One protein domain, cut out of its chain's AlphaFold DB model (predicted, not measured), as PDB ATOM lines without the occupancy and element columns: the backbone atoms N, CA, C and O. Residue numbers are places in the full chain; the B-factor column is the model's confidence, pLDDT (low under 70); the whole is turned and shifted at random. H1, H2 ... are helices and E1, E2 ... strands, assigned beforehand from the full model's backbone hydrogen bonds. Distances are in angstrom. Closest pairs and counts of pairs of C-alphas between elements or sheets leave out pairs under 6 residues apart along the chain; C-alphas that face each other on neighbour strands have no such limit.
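What this domain is: This is residues 879 to 1014 of the 1049 residues of an uncharacterized protein of Polyporus brumalis (UniProt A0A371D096). A strongly twisted sheet of six strands makes the core, with H4 running along E6 on one face and H2 on the opposite face near the E1 and E3 side. H1 reaches away beyond H2, and small H3 only grazes the sheet. The printed part has 136 residues with four named helices and six named strands, along the chain H1 E1 E2 E3 H2 E4 E5 H3 E6 H4; the sheet is mixed, in the order E1 E3 E2 E6 E4 E5, and the class is mixed, helices and strands. It is compact, with a radius of gyration of the C-alphas of 14.9 A and spans of 42 by 36 by 25 A.

Where its parts are: Find C-alpha 879 at (157.389, 225.928, 193.854), where H1 begins; it covers residues 879 to 887. E1 is residues 890 to 892. E2, residues 912 to 920, starts at (177.454, 235.142, 167.829) and runs 25.3 A; E3, residues 928 to 935, runs 22.5 A. Then come H2, residues 947 to 955, E4, residues 960 to 965, E5, residues 970 to 975, H3, residues 984 to 987, and E6, residues 989 to 993. H4, residues 1003 to 1013, is 15.3 A long and ends at (180.483, 249.552, 176.846).

How they stand to each other: Look first at the hairpin E2 and E3, antiparallel at 154 degrees, where N 917 and O 930 are 2.9 A apart. E6 is parallel to E2 at 27 degrees, with N 990 and O 916 at 2.9 A. E4 is antiparallel to E6, with N 964 and O 991 at 2.9 A, and forms a hairpin with edge strand E5, where N 963 and O 972 are 2.9 A apart. Edge strand E1 is parallel to E3 at 9 degrees, with no N and O within hydrogen-bond range. E3, H2, E4, with E2 and E6 between the two strands in the sheet, and E5, H3, E6, with E4 between the two strands, are split strand-helix-strand units, that is, two strands of one sheet that are not neighbours with a helix between them along the chain, and each has a right-handed crossover. H4 is over E6 at a height over the sheet of 9.1 A, at 6 degrees on the local plane; the closest C-alphas, of Thr 989 and Ser 1010, are 5.6 A apart. H1 and H2 only just touch, with 3 pairs of C-alphas within 8 A, the closest being Lys 882 and Asn 955 at 6.9 A. In H1, H2 and H4 every O i to N i+4 pair is within hydrogen-bond range; H3 is too short for such a pair.

The domain as a whole: The C-alphas farthest apart, of Leu 879 and Asp 906, are 45.1 A apart. The printed part has no cut; the links E1 to E2 and E3 to H2 are long. Look for pLDDT under 70 at residues 879 to 907 and 1013 to 1014.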
ATOM      1  N   LEU A 879     157.329 224.709 193.044       68.81
ATOM      2  CA  LEU A 879     157.389 225.928 193.854       68.81
ATOM      3  C   LEU A 879     158.800 226.177 194.402       68.81
ATOM      4  O   LEU A 879     159.297 227.304 194.302       68.81
ATOM      5  N   GLU A 880     159.481 225.151 194.910       69.50
ATOM      6  CA  GLU A 880     160.851 225.278 195.409       69.50
ATOM      7  C   GLU A 880     161.833 225.603 194.271       69.50
ATOM      8  O   GLU A 880     162.676 226.486 194.433       69.50
ATOM      9  N   ALA A 881     161.650 225.047 193.068       61.00
ATOM     10  CA  ALA A 881     162.405 225.440 191.875       61.00
ATOM     11  C   ALA A 881     162.199 226.924 191.492       61.00
ATOM     12  O   ALA A 881     163.163 227.621 191.149       61.00
ATOM     13  N   LYS A 882     160.965 227.447 191.596       64.94
ATOM     14  CA  LYS A 882     160.662 228.879 191.381       64.94
ATOM     15  C   LYS A 882     161.377 229.747 192.422       64.94
ATOM     16  O   LYS A 882     162.043 230.718 192.055       64.94
ATOM     17  N   ILE A 883     161.299 229.379 193.703       66.81
ATOM     18  CA  ILE A 883     161.950 230.083 194.821       66.81
ATOM     19  C   ILE A 883     163.482 230.043 194.681       66.81
ATOM     20  O   ILE A 883     164.143 231.082 194.775       66.81
ATOM     21  N   ALA A 884     164.058 228.885 194.360       61.62
ATOM     22  CA  ALA A 884     165.486 228.715 194.115       61.62
ATOM     23  C   ALA A 884     165.978 229.614 192.969       61.62
ATOM     24  O   ALA A 884     166.999 230.289 193.117       61.62
ATOM     25  N   TYR A 885     165.230 229.723 191.862       64.44
ATOM     26  CA  TYR A 885     165.566 230.660 190.784       64.44
ATOM     27  C   TYR A 885     165.448 232.125 191.248       64.44
ATOM     28  O   TYR A 885     166.342 232.935 190.975       64.44
ATOM     29  N   ILE A 886     164.397 232.490 191.997       64.25
ATOM     30  CA  ILE A 886     164.227 233.839 192.573       64.25
ATOM     31  C   ILE A 886     165.417 234.218 193.472       64.25
ATOM     32  O   ILE A 886     165.848 235.376 193.444       64.25
ATOM     33  N   HIS A 887     166.050 233.262 194.157       60.62
ATOM     34  CA  HIS A 887     167.235 233.508 194.990       60.62
ATOM     35  C   HIS A 887     168.596 233.262 194.309       60.62
ATOM     36  O   HIS A 887     169.603 233.779 194.793       60.62
ATOM     37  N   ALA A 888     168.659 232.582 193.158       57.88
ATOM     38  CA  ALA A 888     169.899 232.366 192.406       57.88
ATOM     39  C   ALA A 888     170.555 233.711 191.993       57.88
ATOM     40  O   ALA A 888     169.936 234.489 191.259       57.88
ATOM     41  N   PRO A 889     171.786 234.034 192.440       52.06
ATOM     42  CA  PRO A 889     172.345 235.382 192.279       52.06
ATOM     43  C   PRO A 889     172.819 235.688 190.850       52.06
ATOM     44  O   PRO A 889     172.829 236.845 190.440       52.06
ATOM     45  N   PHE A 890     173.191 234.660 190.084       53.59
ATOM     46  CA  PHE A 890     173.627 234.771 188.694       53.59
ATOM     47  C   PHE A 890     173.111 233.581 187.894       53.59
ATOM     48  O   PHE A 890     173.244 232.441 188.338       53.59
ATOM     49  N   VAL A 891     172.581 233.841 186.699       57.50
ATOM     50  CA  VAL A 891     172.208 232.803 185.732       57.50
ATOM     51  C   VAL A 891     172.830 233.181 184.394       57.50
ATOM     52  O   VAL A 891     172.213 233.828 183.552       57.50
ATOM     53  N   VAL A 892     174.090 232.786 184.216       54.50
ATOM     54  CA  VAL A 892     174.710 232.770 182.890       54.50
ATOM     55  C   VAL A 892     174.005 231.678 182.096       54.50
ATOM     56  O   VAL A 892     174.074 230.505 182.469       54.50
ATOM     57  N   GLU A 893     173.304 232.048 181.029       56.62
ATOM     58  CA  GLU A 893     173.014 231.095 179.967       56.62
ATOM     59  C   GLU A 893     174.328 230.915 179.209       56.62
ATOM     60  O   GLU A 893     174.837 231.834 178.569       56.62
ATOM     61  N   THR A 894     174.939 229.742 179.352       52.34
ATOM     62  CA  THR A 894     175.869 229.277 178.329       52.34
ATOM     63  C   THR A 894     175.072 229.154 177.029       52.34
ATOM     64  O   THR A 894     173.930 228.679 177.089       52.34
ATOM     65  N   PRO A 895     175.622 229.553 175.868       52.09
ATOM     66  CA  PRO A 895     175.045 229.177 174.582       52.09
ATOM     67  C   PRO A 895     174.749 227.672 174.552       52.09
ATOM     68  O   PRO A 895     175.432 226.895 175.228       52.09
ATOM     69  N   LYS A 896     173.732 227.249 173.790       53.25
ATOM     70  CA  LYS A 896     173.563 225.818 173.499       53.25
ATOM     71  C   LYS A 896     174.868 225.310 172.883       53.25
ATOM     72  O   LYS A 896     175.419 225.979 172.016       53.25
ATOM     73  N   GLU A 897     175.325 224.135 173.306       46.31
ATOM     74  CA  GLU A 897     176.642 223.584 172.935       46.31
ATOM     75  C   GLU A 897     176.793 223.295 171.426       46.31
ATOM     76  O   GLU A 897     177.899 223.063 170.957       46.31
ATOM     77  N   SER A 898     175.704 223.402 170.654       44.91
ATOM     78  CA  SER A 898     175.702 223.458 169.187       44.91
ATOM     79  C   SER A 898     176.368 224.711 168.597       44.91
ATOM     80  O   SER A 898     176.627 224.742 167.401       44.91
ATOM     81  N   VAL A 899     176.623 225.755 169.394       49.47
ATOM     82  CA  VAL A 899     177.483 226.881 169.003       49.47
ATOM     83  C   VAL A 899     178.827 226.691 169.698       49.47
ATOM     84  O   VAL A 899     178.941 226.883 170.911       49.47
ATOM     85  N   GLY A 900     179.841 226.302 168.921       44.59
ATOM     86  CA  GLY A 900     181.216 226.160 169.400       44.59
ATOM     87  C   GLY A 900     181.785 227.472 169.971       44.59
ATOM     88  O   GLY A 900     181.177 228.533 169.830       44.59
ATOM     89  N   PRO A 901     182.957 227.444 170.631       46.41
ATOM     90  CA  PRO A 901     183.514 228.599 171.342       46.41
ATOM     91  C   PRO A 901     184.106 229.676 170.402       46.41
ATOM     92  O   PRO A 901     185.291 230.001 170.479       46.41
ATOM     93  N   THR A 902     183.274 230.277 169.546       48.34
ATOM     94  CA  THR A 902     183.613 231.282 168.518       48.34
ATOM     95  C   THR A 902     183.885 232.685 169.080       48.34
ATOM     96  O   THR A 902     183.525 233.700 168.487       48.34
ATOM     97  N   TRP A 903     184.608 232.778 170.204       46.41
ATOM     98  CA  TRP A 903     185.261 234.030 170.622       46.41
ATOM     99  C   TRP A 903     186.591 234.214 169.876       46.41
ATOM    100  O   TRP A 903     187.682 234.245 170.454       46.41
ATOM    101  N   THR A 904     186.475 234.289 168.552       47.41
ATOM    102  CA  THR A 904     187.549 234.591 167.608       47.41
ATOM    103  C   THR A 904     188.013 236.046 167.761       47.41
ATOM    104  O   THR A 904     187.357 236.887 168.379       47.41
ATOM    105  N   HIS A 905     189.205 236.352 167.242       44.75
ATOM    106  CA  HIS A 905     189.724 237.726 167.193       44.75
ATOM    107  C   HIS A 905     189.500 238.419 165.840       44.75
ATOM    108  O   HIS A 905     189.787 239.613 165.738       44.75
ATOM    109  N   ASP A 906     188.986 237.694 164.843       54.38
ATOM    110  CA  ASP A 906     188.506 238.250 163.579       54.38
ATOM    111  C   ASP A 906     187.000 238.491 163.682       54.38
ATOM    112  O   ASP A 906     186.244 237.556 163.935       54.38
ATOM    113  N   PHE A 907     186.566 239.741 163.504       61.00
ATOM    114  CA  PHE A 907     185.150 240.115 163.631       61.00
ATOM    115  C   PHE A 907     184.273 239.412 162.589       61.00
ATOM    116  O   PHE A 907     183.158 239.010 162.904       61.00
ATOM    117  N   ASP A 908     184.821 239.175 161.397       70.62
ATOM    118  CA  ASP A 908     184.143 238.487 160.296       70.62
ATOM    119  C   ASP A 908     183.915 236.984 160.589       70.62
ATOM    120  O   ASP A 908     183.140 236.329 159.902       70.62
ATOM    121  N   GLN A 909     184.549 236.439 161.640       73.69
ATOM    122  CA  GLN A 909     184.364 235.065 162.138       73.69
ATOM    123  C   GLN A 909     183.511 234.990 163.420       73.69
ATOM    124  O   GLN A 909     183.397 233.921 164.025       73.69
ATOM    125  N   VAL A 910     182.951 236.106 163.901       76.31
ATOM    126  CA  VAL A 910     182.094 236.108 165.094       76.31
ATOM    127  C   VAL A 910     180.681 235.712 164.674       76.31
ATOM    128  O   VAL A 910     179.889 236.542 164.234       76.31
ATOM    129  N   THR A 911     180.336 234.434 164.823       84.50
ATOM    130  CA  THR A 911     178.987 233.924 164.511       84.50
ATOM    131  C   THR A 911     177.932 234.361 165.532       84.50
ATOM    132  O   THR A 911     176.757 234.499 165.193       84.50
ATOM    133  N   ALA A 912     178.333 234.634 166.780       87.00
ATOM    134  CA  ALA A 912     177.454 235.142 167.829       87.00
ATOM    135  C   ALA A 912     178.189 236.034 168.842       87.00
ATOM    136  O   ALA A 912     179.338 235.795 169.210       87.00
ATOM    137  N   TRP A 913     177.486 237.043 169.355       88.75
ATOM    138  CA  TRP A 913     177.952 237.986 170.371       88.75
ATOM    139  C   TRP A 913     177.040 237.938 171.613       88.75
ATOM    140  O   TRP A 913     175.904 237.473 171.554       88.75
ATOM    141  N   MET A 914     177.525 238.388 172.777       90.25
ATOM    142  CA  MET A 914     176.793 238.229 174.048       90.25
ATOM    143  C   MET A 914     176.051 239.506 174.473       90.25
ATOM    144  O   MET A 914     176.676 240.507 174.832       90.25
ATOM    145  N   ALA A 915     174.718 239.446 174.530       93.31
ATOM    146  CA  ALA A 915     173.870 240.480 175.115       93.31
ATOM    147  C   ALA A 915     173.757 240.308 176.639       93.31
ATOM    148  O   ALA A 915     173.278 239.292 177.144       93.31
ATOM    149  N   LYS A 916     174.180 241.319 177.403       94.06
ATOM    150  CA  LYS A 916     174.144 241.322 178.871       94.06
ATOM    151  C   LYS A 916     172.837 241.935 179.376       94.06
ATOM    152  O   LYS A 916     172.624 243.136 179.231       94.06
ATOM    153  N   ILE A 917     171.986 241.138 180.011       95.81
ATOM    154  CA  ILE A 917     170.683 241.584 180.522       95.81
ATOM    155  C   ILE A 917     170.766 241.690 182.050       95.81
ATOM    156  O   ILE A 917     170.962 240.690 182.740       95.81
ATOM    157  N   TYR A 918     170.629 242.903 182.585       96.31
ATOM    158  CA  TYR A 918     170.461 243.135 184.021       96.31
ATOM    159  C   TYR A 918     168.968 243.093 184.348       96.31
ATOM    160  O   TYR A 918     168.232 243.977 183.914       96.31
ATOM    161  N   LEU A 919     168.537 242.081 185.103       96.75
ATOM    162  CA  LEU A 919     167.143 241.842 185.464       96.75
ATOM    163  C   LEU A 919     166.903 242.103 186.960       96.75
ATOM    164  O   LEU A 919     167.372 241.347 187.813       96.75
ATOM    165  N   TRP A 920     166.132 243.140 187.292       97.06
ATOM    166  CA  TRP A 920     165.627 243.344 188.655       97.06
ATOM    167  C   TRP A 920     164.297 242.609 188.838       97.06
ATOM    168  O   TRP A 920     163.295 242.987 188.229       97.06
ATOM    169  N   THR A 921     164.280 241.576 189.688       95.69
ATOM    170  CA  THR A 921     163.086 240.744 189.934       95.69
ATOM    171  C   THR A 921     162.290 241.118 191.184       95.69
ATOM    172  O   THR A 921     161.151 240.688 191.324       95.69
ATOM    173  N   MET A 922     162.870 241.879 192.115       94.62
ATOM    174  CA  MET A 922     162.236 242.256 193.385       94.62
ATOM    175  C   MET A 922     162.670 243.657 193.812       94.62
ATOM    176  O   MET A 922     163.777 244.098 193.496       94.62
ATOM    177  N   ASP A 923     161.803 244.340 194.557       94.81
ATOM    178  CA  ASP A 923     162.053 245.693 195.047       94.81
ATOM    179  C   ASP A 923     163.235 245.719 196.029       94.81
ATOM    180  O   ASP A 923     163.269 244.963 197.001       94.81
ATOM    181  N   GLY A 924     164.241 246.561 195.770       93.88
ATOM    182  CA  GLY A 924     165.448 246.634 196.603       93.88
ATOM    183  C   GLY A 924     166.419 245.447 196.482       93.88
ATOM    184  O   GLY A 924     167.417 245.426 197.203       93.88
ATOM    185  N   ALA A 925     166.189 244.492 195.573       94.00
ATOM    186  CA  ALA A 925     167.128 243.405 195.285       94.00
ATOM    187  C   ALA A 925     168.130 243.790 194.183       94.00
ATOM    188  O   ALA A 925     167.778 244.481 193.228       94.00
ATOM    189  N   ALA A 926     169.380 243.330 194.294       94.00
ATOM    190  CA  ALA A 926     170.403 243.534 193.265       94.00
ATOM    191  C   ALA A 926     169.994 242.894 191.916       94.00
ATOM    192  O   ALA A 926     169.325 241.855 191.919       94.00
ATOM    193  N   PRO A 927     170.397 243.465 190.763       96.25
ATOM    194  CA  PRO A 927     170.055 242.905 189.461       96.25
ATOM    195  C   PRO A 927     170.719 241.543 189.245       96.25
ATOM    196  O   PRO A 927     171.942 241.415 189.345       96.25
ATOM    197  N   LYS A 928     169.927 240.547 188.843       93.81
ATOM    198  CA  LYS A 928     170.446 239.298 188.279       93.81
ATOM    199  C   LYS A 928     171.075 239.617 186.929       93.81
ATOM    200  O   LYS A 928     170.450 240.262 186.091       93.81
ATOM    201  N   VAL A 929     172.305 239.166 186.702       93.75
ATOM    202  CA  VAL A 929     172.948 239.300 185.389       93.75
ATOM    203  C   VAL A 929     172.739 238.014 184.604       93.75
ATOM    204  O   VAL A 929     173.304 236.974 184.949       93.75
ATOM    205  N   HIS A 930     171.968 238.129 183.529       93.19
ATOM    206  CA  HIS A 930     171.856 237.138 182.470       93.19
ATOM    207  C   HIS A 930     172.775 237.534 181.306       93.19
ATOM    208  O   HIS A 930     173.122 238.707 181.128       93.19
ATOM    209  N   GLN A 931     173.194 236.547 180.523       92.12
ATOM    210  CA  GLN A 931     173.974 236.742 179.304       92.12
ATOM    211  C   GLN A 931     173.329 235.867 178.237       92.12
ATOM    212  O   GLN A 931     173.265 234.662 178.434       92.12
ATOM    213  N   LEU A 932     172.820 236.477 177.172       91.94
ATOM    214  CA  LEU A 932     172.161 235.806 176.055       91.94
ATOM    215  C   LEU A 932     173.123 235.785 174.865       91.94
ATOM    216  O   LEU A 932     173.681 236.828 174.521       91.94
ATOM    217  N   GLY A 933     173.319 234.621 174.246       91.19
ATOM    218  CA  GLY A 933     174.012 234.530 172.962       91.19
ATOM    219  C   GLY A 933     173.095 235.014 171.841       91.19
ATOM    220  O   GLY A 933     171.965 234.545 171.737       91.19
ATOM    221  N   VAL A 934     173.571 235.955 171.031       91.62
ATOM    222  CA  VAL A 934     172.831 236.561 169.919       91.62
ATOM    223  C   VAL A 934     173.651 236.372 168.641       91.62
ATOM    224  O   VAL A 934     174.775 236.874 168.589       91.62
ATOM    225  N   PRO A 935     173.145 235.663 167.616       90.69
ATOM    226  CA  PRO A 935     173.801 235.576 166.314       90.69
ATOM    227  C   PRO A 935     174.123 236.963 165.745       90.69
ATOM    228  O   PRO A 935     173.355 237.910 165.935       90.69
ATOM    229  N   THR A 936     175.232 237.117 165.024       88.69
ATOM    230  CA  THR A 936     175.585 238.408 164.392       88.69
ATOM    231  C   THR A 936     174.589 238.838 163.315       88.69
ATOM    232  O   THR A 936     174.369 240.035 163.140       88.69
ATOM    233  N   SER A 937     173.893 237.886 162.687       89.00
ATOM    234  CA  SER A 937     172.742 238.130 161.806       89.00
ATOM    235  C   SER A 937     171.478 238.625 162.537       89.00
ATOM    236  O   SER A 937     170.614 239.250 161.921       89.00
ATOM    237  N   GLN A 938     171.345 238.396 163.851       89.19
ATOM    238  CA  GLN A 938     170.122 238.691 164.605       89.19
ATOM    239  C   GLN A 938     170.138 240.103 165.223       89.19
ATOM    240  O   GLN A 938     170.507 240.317 166.379       89.19
ATOM    241  N   ALA A 939     169.637 241.086 164.470       88.06
ATOM    242  CA  ALA A 939     169.472 242.472 164.936       88.06
ATOM    243  C   ALA A 939     168.309 242.690 165.938       88.06
ATOM    244  O   ALA A 939     168.124 243.797 166.453       88.06
ATOM    245  N   ALA A 940     167.492 241.668 166.216       92.88
ATOM    246  CA  ALA A 940     166.351 241.764 167.126       92.88
ATOM    247  C   ALA A 940     166.127 240.453 167.893       92.88
ATOM    248  O   ALA A 940     165.933 239.404 167.285       92.88
ATOM    249  N   ILE A 941     166.133 240.525 169.226       94.06
ATOM    250  CA  ILE A 941     165.945 239.378 170.133       94.06
ATOM    251  C   ILE A 941     164.581 239.432 170.812       94.06
ATOM    252  O   ILE A 941     164.082 240.521 171.099       94.06
ATOM    253  N   TYR A 942     164.009 238.284 171.155       94.81
ATOM    254  CA  TYR A 942     162.889 238.201 172.087       94.81
ATOM    255  C   TYR A 942     163.407 237.775 173.466       94.81
ATOM    256  O   TYR A 942     164.310 236.946 173.588       94.81
ATOM    257  N   LEU A 943     162.813 238.293 174.546       92.56
ATOM    258  CA  LEU A 943     163.172 237.844 175.904       92.56
ATOM    259  C   LEU A 943     162.733 236.388 176.167       92.56
ATOM    260  O   LEU A 943     163.183 235.764 177.124       92.56
ATOM    261  N   SER A 944     161.888 235.849 175.285       89.06
ATOM    262  CA  SER A 944     161.469 234.451 175.212       89.06
ATOM    263  C   SER A 944     162.423 233.514 174.453       89.06
ATOM    264  O   SER A 944     162.106 232.323 174.360       89.06
ATOM    265  N   ASP A 945     163.533 234.009 173.893       84.94
ATOM    266  CA  ASP A 945     164.511 233.186 173.155       84.94
ATOM    267  C   ASP A 945     165.500 232.496 174.109       84.94
ATOM    268  O   ASP A 945     165.764 231.298 173.988       84.94
ATOM    269  N   GLY A 946     166.001 233.241 175.102       79.94
ATOM    270  CA  GLY A 946     166.870 232.716 176.160       79.94
ATOM    271  C   GLY A 946     166.128 231.700 177.019       79.94
ATOM    272  O   GLY A 946     165.114 232.029 177.634       79.94
ATOM    273  N   SER A 947     166.586 230.449 177.048       78.31
ATOM    274  CA  SER A 947     165.777 229.332 177.560       78.31
ATOM    275  C   SER A 947     165.476 229.423 179.058       78.31
ATOM    276  O   SER A 947     164.379 229.059 179.482       78.31
ATOM    277  N   ARG A 948     166.398 229.954 179.870       83.75
ATOM    278  CA  ARG A 948     166.203 230.137 181.317       83.75
ATOM    279  C   ARG A 948     165.480 231.450 181.614       83.75
ATOM    280  O   ARG A 948     164.663 231.493 182.531       83.75
ATOM    281  N   LEU A 949     165.722 232.502 180.827       88.94
ATOM    282  CA  LEU A 949     164.988 233.767 180.918       88.94
ATOM    283  C   LEU A 949     163.503 233.585 180.572       88.94
ATOM    284  O   LEU A 949     162.648 234.023 181.342       88.94
ATOM    285  N   LYS A 950     163.197 232.857 179.490       89.75
ATOM    286  CA  LYS A 950     161.843 232.435 179.105       89.75
ATOM    287  C   LYS A 950     161.162 231.678 180.242       89.75
ATOM    288  O   LYS A 950     160.076 232.069 180.656       89.75
ATOM    289  N   VAL A 951     161.827 230.655 180.791       88.38
ATOM    290  CA  VAL A 951     161.296 229.856 181.906       88.38
ATOM    291  C   VAL A 951     161.066 230.709 183.158       88.38
ATOM    292  O   VAL A 951     160.027 230.547 183.789       88.38
ATOM    293  N   LEU A 952     161.938 231.670 183.500       89.50
ATOM    294  CA  LEU A 952     161.660 232.630 184.582       89.50
ATOM    295  C   LEU A 952     160.409 233.468 184.289       89.50
ATOM    296  O   LEU A 952     159.547 233.588 185.157       89.50
ATOM    297  N   LEU A 953     160.304 234.060 183.097       92.62
ATOM    298  CA  LEU A 953     159.212 234.982 182.771       92.62
ATOM    299  C   LEU A 953     157.866 234.241 182.717       92.62
ATOM    300  O   LEU A 953     156.880 234.726 183.270       92.62
ATOM    301  N   GLN A 954     157.850 233.022 182.171       91.56
ATOM    302  CA  GLN A 954     156.689 232.127 182.177       91.56
ATOM    303  C   GLN A 954     156.318 231.658 183.593       91.56
ATOM    304  O   GLN A 954     155.154 231.769 183.978       91.56
ATOM    305  N   ASN A 955     157.286 231.212 184.405       89.44
ATOM    306  CA  ASN A 955     157.039 230.758 185.783       89.44
ATOM    307  C   ASN A 955     156.499 231.867 186.695       89.44
ATOM    308  O   ASN A 955     155.696 231.592 187.586       89.44
ATOM    309  N   LEU A 956     156.919 233.113 186.471       89.69
ATOM    310  CA  LEU A 956     156.400 234.290 187.172       89.69
ATOM    311  C   LEU A 956     155.112 234.856 186.527       89.69
ATOM    312  O   LEU A 956     154.580 235.850 187.018       89.69
ATOM    313  N   ARG A 957     154.609 234.239 185.442       94.44
ATOM    314  CA  ARG A 957     153.434 234.651 184.642       94.44
ATOM    315  C   ARG A 957     153.510 236.092 184.107       94.44
ATOM    316  O   ARG A 957     152.507 236.801 184.039       94.44
ATOM    317  N   ILE A 958     154.704 236.526 183.712       95.62
ATOM    318  CA  ILE A 958     155.000 237.907 183.314       95.62
ATOM    319  C   ILE A 958     154.851 238.073 181.805       95.62
ATOM    320  O   ILE A 958     155.659 237.560 181.034       95.62
ATOM    321  N   ARG A 959     153.826 238.830 181.403       96.31
ATOM    322  CA  ARG A 959     153.581 239.227 180.006       96.31
ATOM    323  C   ARG A 959     154.364 240.476 179.610       96.31
ATOM    324  O   ARG A 959     154.890 240.537 178.505       96.31
ATOM    325  N   ASP A 960     154.504 241.422 180.535       96.69
ATOM    326  CA  ASP A 960     155.171 242.705 180.320       96.69
ATOM    327  C   ASP A 960     156.329 242.893 181.296       96.69
ATOM    328  O   ASP A 960     156.195 242.679 182.503       96.69
ATOM    329  N   VAL A 961     157.466 243.348 180.779       97.19
ATOM    330  CA  VAL A 961     158.585 243.855 181.580       97.19
ATOM    331  C   VAL A 961     158.744 245.345 181.328       97.19
ATOM    332  O   VAL A 961     158.273 245.863 180.319       97.19
ATOM    333  N   GLU A 962     159.444 246.057 182.202       97.75
ATOM    334  CA  GLU A 962     159.853 247.423 181.905       97.75
ATOM    335  C   GLU A 962     161.323 247.468 181.482       97.75
ATOM    336  O   GLU A 962     162.225 247.089 182.237       97.75
ATOM    337  N   LEU A 963     161.572 247.962 180.272       97.25
ATOM    338  CA  LEU A 963     162.901 248.117 179.690       97.25
ATOM    339  C   LEU A 963     163.377 249.566 179.852       97.25
ATOM    340  O   LEU A 963     162.604 250.506 179.669       97.25
ATOM    341  N   TRP A 964     164.644 249.764 180.216       97.19
ATOM    342  CA  TRP A 964     165.218 251.103 180.331       97.19
ATOM    343  C   TRP A 964     165.447 251.735 178.959       97.19
ATOM    344  O   TRP A 964     166.311 251.302 178.191       97.19
ATOM    345  N   ASP A 965     164.727 252.818 178.699       94.19
ATOM    346  CA  ASP A 965     164.987 253.709 177.585       94.19
ATOM    347  C   ASP A 965     166.002 254.788 177.998       94.19
ATOM    348  O   ASP A 965     165.805 255.532 178.964       94.19
ATOM    349  N   ARG A 966     167.105 254.880 177.243       88.94
ATOM    350  CA  ARG A 966     168.146 255.898 177.445       88.94
ATOM    351  C   ARG A 966     167.754 257.266 176.879       88.94
ATOM    352  O   ARG A 966     168.261 258.260 177.386       88.94
ATOM    353  N   GLU A 967     166.880 257.337 175.876       89.56
ATOM    354  CA  GLU A 967     166.430 258.601 175.281       89.56
ATOM    355  C   GLU A 967     165.489 259.356 176.220       89.56
ATOM    356  O   GLU A 967     165.712 260.535 176.489       89.56
ATOM    357  N   THR A 968     164.476 258.685 176.781       93.75
ATOM    358  CA  THR A 968     163.577 259.310 177.771       93.75
ATOM    359  C   THR A 968     164.091 259.228 179.207       93.75
ATOM    360  O   THR A 968     163.475 259.790 180.111       93.75
ATOM    361  N   THR A 969     165.218 258.547 179.440       94.56
ATOM    362  CA  THR A 969     165.767 258.244 180.775       94.56
ATOM    363  C   THR A 969     164.709 257.669 181.725       94.56
ATOM    364  O   THR A 969     164.558 258.099 182.870       94.56
ATOM    365  N   SER A 970     163.934 256.706 181.228       96.50
ATOM    366  CA  SER A 970     162.825 256.101 181.962       96.50
ATOM    367  C   SER A 970     162.681 254.622 181.633       96.50
ATOM    368  O   SER A 970     162.920 254.193 180.507       96.50
ATOM    369  N   PHE A 971     162.186 253.849 182.590       97.19
ATOM    370  CA  PHE A 971     161.659 252.523 182.306       97.19
ATOM    371  C   PHE A 971     160.347 252.643 181.507       97.19
ATOM    372  O   PHE A 971     159.504 253.484 181.824       97.19
ATOM    373  N   ARG A 972     160.202 251.848 180.443       97.38
ATOM    374  CA  ARG A 972     159.024 251.791 179.563       97.38
ATOM    375  C   ARG A 972     158.486 250.356 179.515       97.38
ATOM    376  O   ARG A 972     159.303 249.446 179.357       97.38
ATOM    377  N   PRO A 973     157.164 250.128 179.629       97.44
ATOM    378  CA  PRO A 973     156.592 248.793 179.494       97.44
ATOM    379  C   PRO A 973     156.823 248.251 178.078       97.44
ATOM    380  O   PRO A 973     156.655 248.967 177.087       97.44
ATOM    381  N   HIS A 974     157.230 246.990 177.996       97.12
ATOM    382  CA  HIS A 974     157.566 246.279 176.770       97.12
ATOM    383  C   HIS A 974     157.142 244.802 176.915       97.12
ATOM    384  O   HIS A 974     157.644 244.124 177.820       97.12
ATOM    385  N   PRO A 975     156.251 244.281 176.049       96.81
ATOM    386  CA  PRO A 975     155.816 242.888 176.116       96.81
ATOM    387  C   PRO A 975     156.978 241.911 175.907       96.81
ATOM    388  O   PRO A 975     157.803 242.103 175.015       96.81
ATOM    389  N   VAL A 976     157.017 240.827 176.682       95.81
ATOM    390  CA  VAL A 976     158.044 239.767 176.603       95.81
ATOM    391  C   VAL A 976     158.088 239.111 175.217       95.81
ATOM    392  O   VAL A 976     159.162 238.751 174.736       95.81
ATOM    393  N   GLU A 977     156.925 239.017 174.571       94.44
ATOM    394  CA  GLU A 977     156.708 238.470 173.224       94.44
ATOM    395  C   GLU A 977     157.090 239.447 172.095       94.44
ATOM    396  O   GLU A 977     157.095 239.072 170.926       94.44
ATOM    397  N   ARG A 978     157.418 240.709 172.408       95.94
ATOM    398  CA  ARG A 978     157.810 241.710 171.409       95.94
ATOM    399  C   ARG A 978     159.328 241.757 171.268       95.94
ATOM    400  O   ARG A 978     160.047 241.899 172.257       95.94
ATOM    401  N   SER A 979     159.821 241.733 170.034       95.38
ATOM    402  CA  SER A 979     161.256 241.824 169.770       95.38
ATOM    403  C   SER A 979     161.861 243.157 170.230       95.38
ATOM    404  O   SER A 979     161.255 244.232 170.150       95.38
ATOM    405  N   ILE A 980     163.093 243.077 170.725       95.31
ATOM    406  CA  ILE A 980     163.930 244.190 171.157       95.31
ATOM    407  C   ILE A 980     165.079 244.292 170.163       95.31
ATOM    408  O   ILE A 980     165.933 243.408 170.090       95.31
ATOM    409  N   PHE A 981     165.125 245.395 169.421       92.81
ATOM    410  CA  PHE A 981     166.253 245.684 168.543       92.81
ATOM    411  C   PHE A 981     167.528 245.871 169.368       92.81
ATOM    412  O   PHE A 981     167.628 246.790 170.192       92.81
ATOM    413  N   VAL A 982     168.507 245.011 169.118       91.69
ATOM    414  CA  VAL A 982     169.821 245.007 169.755       91.69
ATOM    415  C   VAL A 982     170.908 245.055 168.686       91.69
ATOM    416  O   VAL A 982     170.668 244.855 167.504       91.69
ATOM    417  N   CYS A 983     172.111 245.432 169.086       86.69
ATOM    418  CA  CYS A 983     173.212 245.671 168.169       86.69
ATOM    419  C   CYS A 983     174.495 245.540 168.973       86.69
ATOM    420  O   CYS A 983     174.668 246.279 169.941       86.69
ATOM    421  N   GLU A 984     175.388 244.643 168.574       83.00
ATOM    422  CA  GLU A 984     176.708 244.447 169.179       83.00
ATOM    423  C   GLU A 984     177.408 245.791 169.481       83.00
ATOM    424  O   GLU A 984     177.753 246.102 170.621       83.00
ATOM    425  N   HIS A 985     177.495 246.654 168.467       79.31
ATOM    426  CA  HIS A 985     178.193 247.938 168.510       79.31
ATOM    427  C   HIS A 985     177.515 249.024 169.370       79.31
ATOM    428  O   HIS A 985     178.148 250.030 169.704       79.31
ATOM    429  N   ARG A 986     176.214 248.899 169.680       76.12
ATOM    430  CA  ARG A 986     175.414 249.998 170.272       76.12
ATOM    431  C   ARG A 986     174.487 249.617 171.421       76.12
ATOM    432  O   ARG A 986     174.036 250.521 172.109       76.12
ATOM    433  N   ARG A 987     174.120 248.352 171.608       74.62
ATOM    434  CA  ARG A 987     173.063 247.891 172.534       74.62
ATOM    435  C   ARG A 987     173.360 246.500 173.113       74.62
ATOM    436  O   ARG A 987     172.443 245.731 173.375       74.62
ATOM    437  N   HIS A 988     174.631 246.173 173.332       85.94
ATOM    438  CA  HIS A 988     175.033 244.888 173.917       85.94
ATOM    439  C   HIS A 988     174.642 244.719 175.407       85.94
ATOM    440  O   HIS A 988     174.849 243.652 175.979       85.94
ATOM    441  N   THR A 989     174.121 245.762 176.068       93.06
ATOM    442  CA  THR A 989     173.575 245.691 177.431       93.06
ATOM    443  C   THR A 989     172.117 246.149 177.437       93.06
ATOM    444  O   THR A 989     171.813 247.233 176.939       93.06
ATOM    445  N   LEU A 990     171.239 245.368 178.069       95.50
ATOM    446  CA  LEU A 990     169.860 245.739 178.392       95.50
ATOM    447  C   LEU A 990     169.683 245.848 179.911       95.50
ATOM    448  O   LEU A 990     170.242 245.056 180.672       95.50
ATOM    449  N   LEU A 991     168.874 246.812 180.348       96.75
ATOM    450  CA  LEU A 991     168.446 246.964 181.739       96.75
ATOM    451  C   LEU A 991     166.929 246.749 181.776       96.75
ATOM    452  O   LEU A 991     166.190 247.482 181.119       96.75
ATOM    453  N   VAL A 992     166.481 245.731 182.506       97.12
ATOM    454  CA  VAL A 992     165.094 245.252 182.518       97.12
ATOM    455  C   VAL A 992     164.646 245.085 183.966       97.12
ATOM    456  O   VAL A 992     165.348 244.480 184.773       97.12
ATOM    457  N   ARG A 993     163.471 245.592 184.325       97.31
ATOM    458  CA  ARG A 993     162.861 245.347 185.637       97.31
ATOM    459  C   ARG A 993     161.456 244.794 185.468       97.31
ATOM    460  O   ARG A 993     160.802 245.046 184.460       97.31
ATOM    461  N   LEU A 994     160.986 244.036 186.448       97.19
ATOM    462  CA  LEU A 994     159.590 243.600 186.467       97.19
ATOM    463  C   LEU A 994     158.684 244.782 186.883       97.19
ATOM    464  O   LEU A 994     159.145 245.615 187.668       97.19
ATOM    465  N   PRO A 995     157.413 244.864 186.436       95.44
ATOM    466  CA  PRO A 995     156.544 246.028 186.689       95.44
ATOM    467  C   PRO A 995     156.350 246.383 188.174       95.44
ATOM    468  O   PRO A 995     156.123 247.535 188.535       95.44
ATOM    469  N   ASN A 996     156.493 245.398 189.064       94.81
ATOM    470  CA  ASN A 996     156.381 245.587 190.511       94.81
ATOM    471  C   ASN A 996     157.647 246.180 191.173       94.81
ATOM    472  O   ASN A 996     157.628 246.434 192.375       94.81
ATOM    473  N   VAL A 997     158.744 246.403 190.436       96.81
ATOM    474  CA  VAL A 997     160.014 246.919 190.979       96.81
ATOM    475  C   VAL A 997     160.088 248.439 190.842       96.81
ATOM    476  O   VAL A 997     160.374 248.988 189.779       96.81
ATOM    477  N   ARG A 998     159.904 249.142 191.957       96.06
ATOM    478  CA  ARG A 998     159.969 250.604 192.061       96.06
ATOM    479  C   ARG A 998     161.395 251.097 192.309       96.06
ATOM    480  O   ARG A 998     161.776 252.139 191.778       96.06
ATOM    481  N   HIS A 999     162.187 250.350 193.075       96.31
ATOM    482  CA  HIS A 999     163.553 250.669 193.470       96.31
ATOM    483  C   HIS A 999     164.556 249.622 192.971       96.31
ATOM    484  O   HIS A 999     164.675 248.523 193.514       96.31
ATOM    485  N   CYS A1000     165.333 250.025 191.968       97.06
ATOM    486  CA  CYS A1000     166.435 249.259 191.404       97.06
ATOM    487  C   CYS A1000     167.766 249.665 192.083       97.06
ATOM    488  O   CYS A1000     168.348 250.686 191.695       97.06
ATOM    489  N   PRO A1001     168.289 248.924 193.081       94.50
ATOM    490  CA  PRO A1001     169.637 249.158 193.598       94.50
ATOM    491  C   PRO A1001     170.681 248.844 192.520       94.50
ATOM    492  O   PRO A1001     170.407 248.119 191.563       94.50
ATOM    493  N   ASP A1002     171.869 249.432 192.647       93.19
ATOM    494  CA  ASP A1002     172.952 249.375 191.651       93.19
ATOM    495  C   ASP A1002     172.576 249.831 190.228       93.19
ATOM    496  O   ASP A1002     173.403 249.760 189.324       93.19
ATOM    497  N   PHE A1003     171.383 250.394 190.015       95.00
ATOM    498  CA  PHE A1003     170.938 250.891 188.714       95.00
ATOM    499  C   PHE A1003     171.895 251.929 188.112       95.00
ATOM    500  O   PHE A1003     172.283 251.806 186.954       95.00
ATOM    501  N   ALA A1004     172.371 252.891 188.908       93.06
ATOM    502  CA  ALA A1004     173.383 253.849 188.458       93.06
ATOM    503  C   ALA A1004     174.710 253.164 188.068       93.06
ATOM    504  O   ALA A1004     175.365 253.584 187.116       93.06
ATOM    505  N   THR A1005     175.093 252.087 188.760       92.19
ATOM    506  CA  THR A1005     176.266 251.267 188.422       92.19
ATOM    507  C   THR A1005     176.045 250.527 187.103       92.19
ATOM    508  O   THR A1005     176.926 250.540 186.249       92.19
ATOM    509  N   ALA A1006     174.864 249.934 186.906       90.06
ATOM    510  CA  ALA A1006     174.499 249.194 185.703       90.06
ATOM    511  C   ALA A1006     174.387 250.100 184.464       90.06
ATOM    512  O   ALA A1006     174.917 249.735 183.417       90.06
ATOM    513  N   VAL A1007     173.804 251.302 184.593       90.69
ATOM    514  CA  VAL A1007     173.812 252.344 183.547       90.69
ATOM    515  C   VAL A1007     175.241 252.783 183.231       90.69
ATOM    516  O   VAL A1007     175.617 252.830 182.067       90.69
ATOM    517  N   LEU A1008     176.087 253.046 184.233       88.12
ATOM    518  CA  LEU A1008     177.483 253.420 183.971       88.12
ATOM    519  C   LEU A1008     178.276 252.294 183.289       88.12
ATOM    520  O   LEU A1008     179.139 252.581 182.460       88.12
ATOM    521  N   ASP A1009     177.995 251.028 183.602       82.69
ATOM    522  CA  ASP A1009     178.586 249.877 182.912       82.69
ATOM    523  C   ASP A1009     178.047 249.736 181.476       82.69
ATOM    524  O   ASP A1009     178.816 249.411 180.570       82.69
ATOM    525  N   SER A1010     176.761 250.033 181.250       81.56
ATOM    526  CA  SER A1010     176.124 250.003 179.928       81.56
ATOM    527  C   SER A1010     176.641 251.129 179.026       81.56
ATOM    528  O   SER A1010     177.041 250.877 177.892       81.56
ATOM    529  N   GLU A1011     176.757 252.355 179.543       79.81
ATOM    530  CA  GLU A1011     177.304 253.509 178.823       79.81
ATOM    531  C   GLU A1011     178.795 253.352 178.506       79.81
ATOM    532  O   GLU A1011     179.222 253.692 177.404       79.81
ATOM    533  N   ARG A1012     179.591 252.793 179.430       78.44
ATOM    534  CA  ARG A1012     181.030 252.532 179.215       78.44
ATOM    535  C   ARG A1012     181.321 251.505 178.128       78.44
ATOM    536  O   ARG A1012     182.445 251.478 177.629       78.44
ATOM    537  N   ARG A1013     180.355 250.640 177.822       65.94
ATOM    538  CA  ARG A1013     180.483 249.552 176.846       65.94
ATOM    539  C   ARG A1013     179.655 249.787 175.574       65.94
ATOM    540  O   ARG A1013     179.945 249.172 174.559       65.94
ATOM    541  N   GLY A1014     178.654 250.669 175.620       53.22
ATOM    542  CA  GLY A1014     177.792 251.047 174.498       53.22
ATOM    543  C   GLY A1014     176.317 250.680 174.706       53.22
ATOM    544  O   GLY A1014     175.917 249.542 174.460       53.22
TER     545      GLY A1014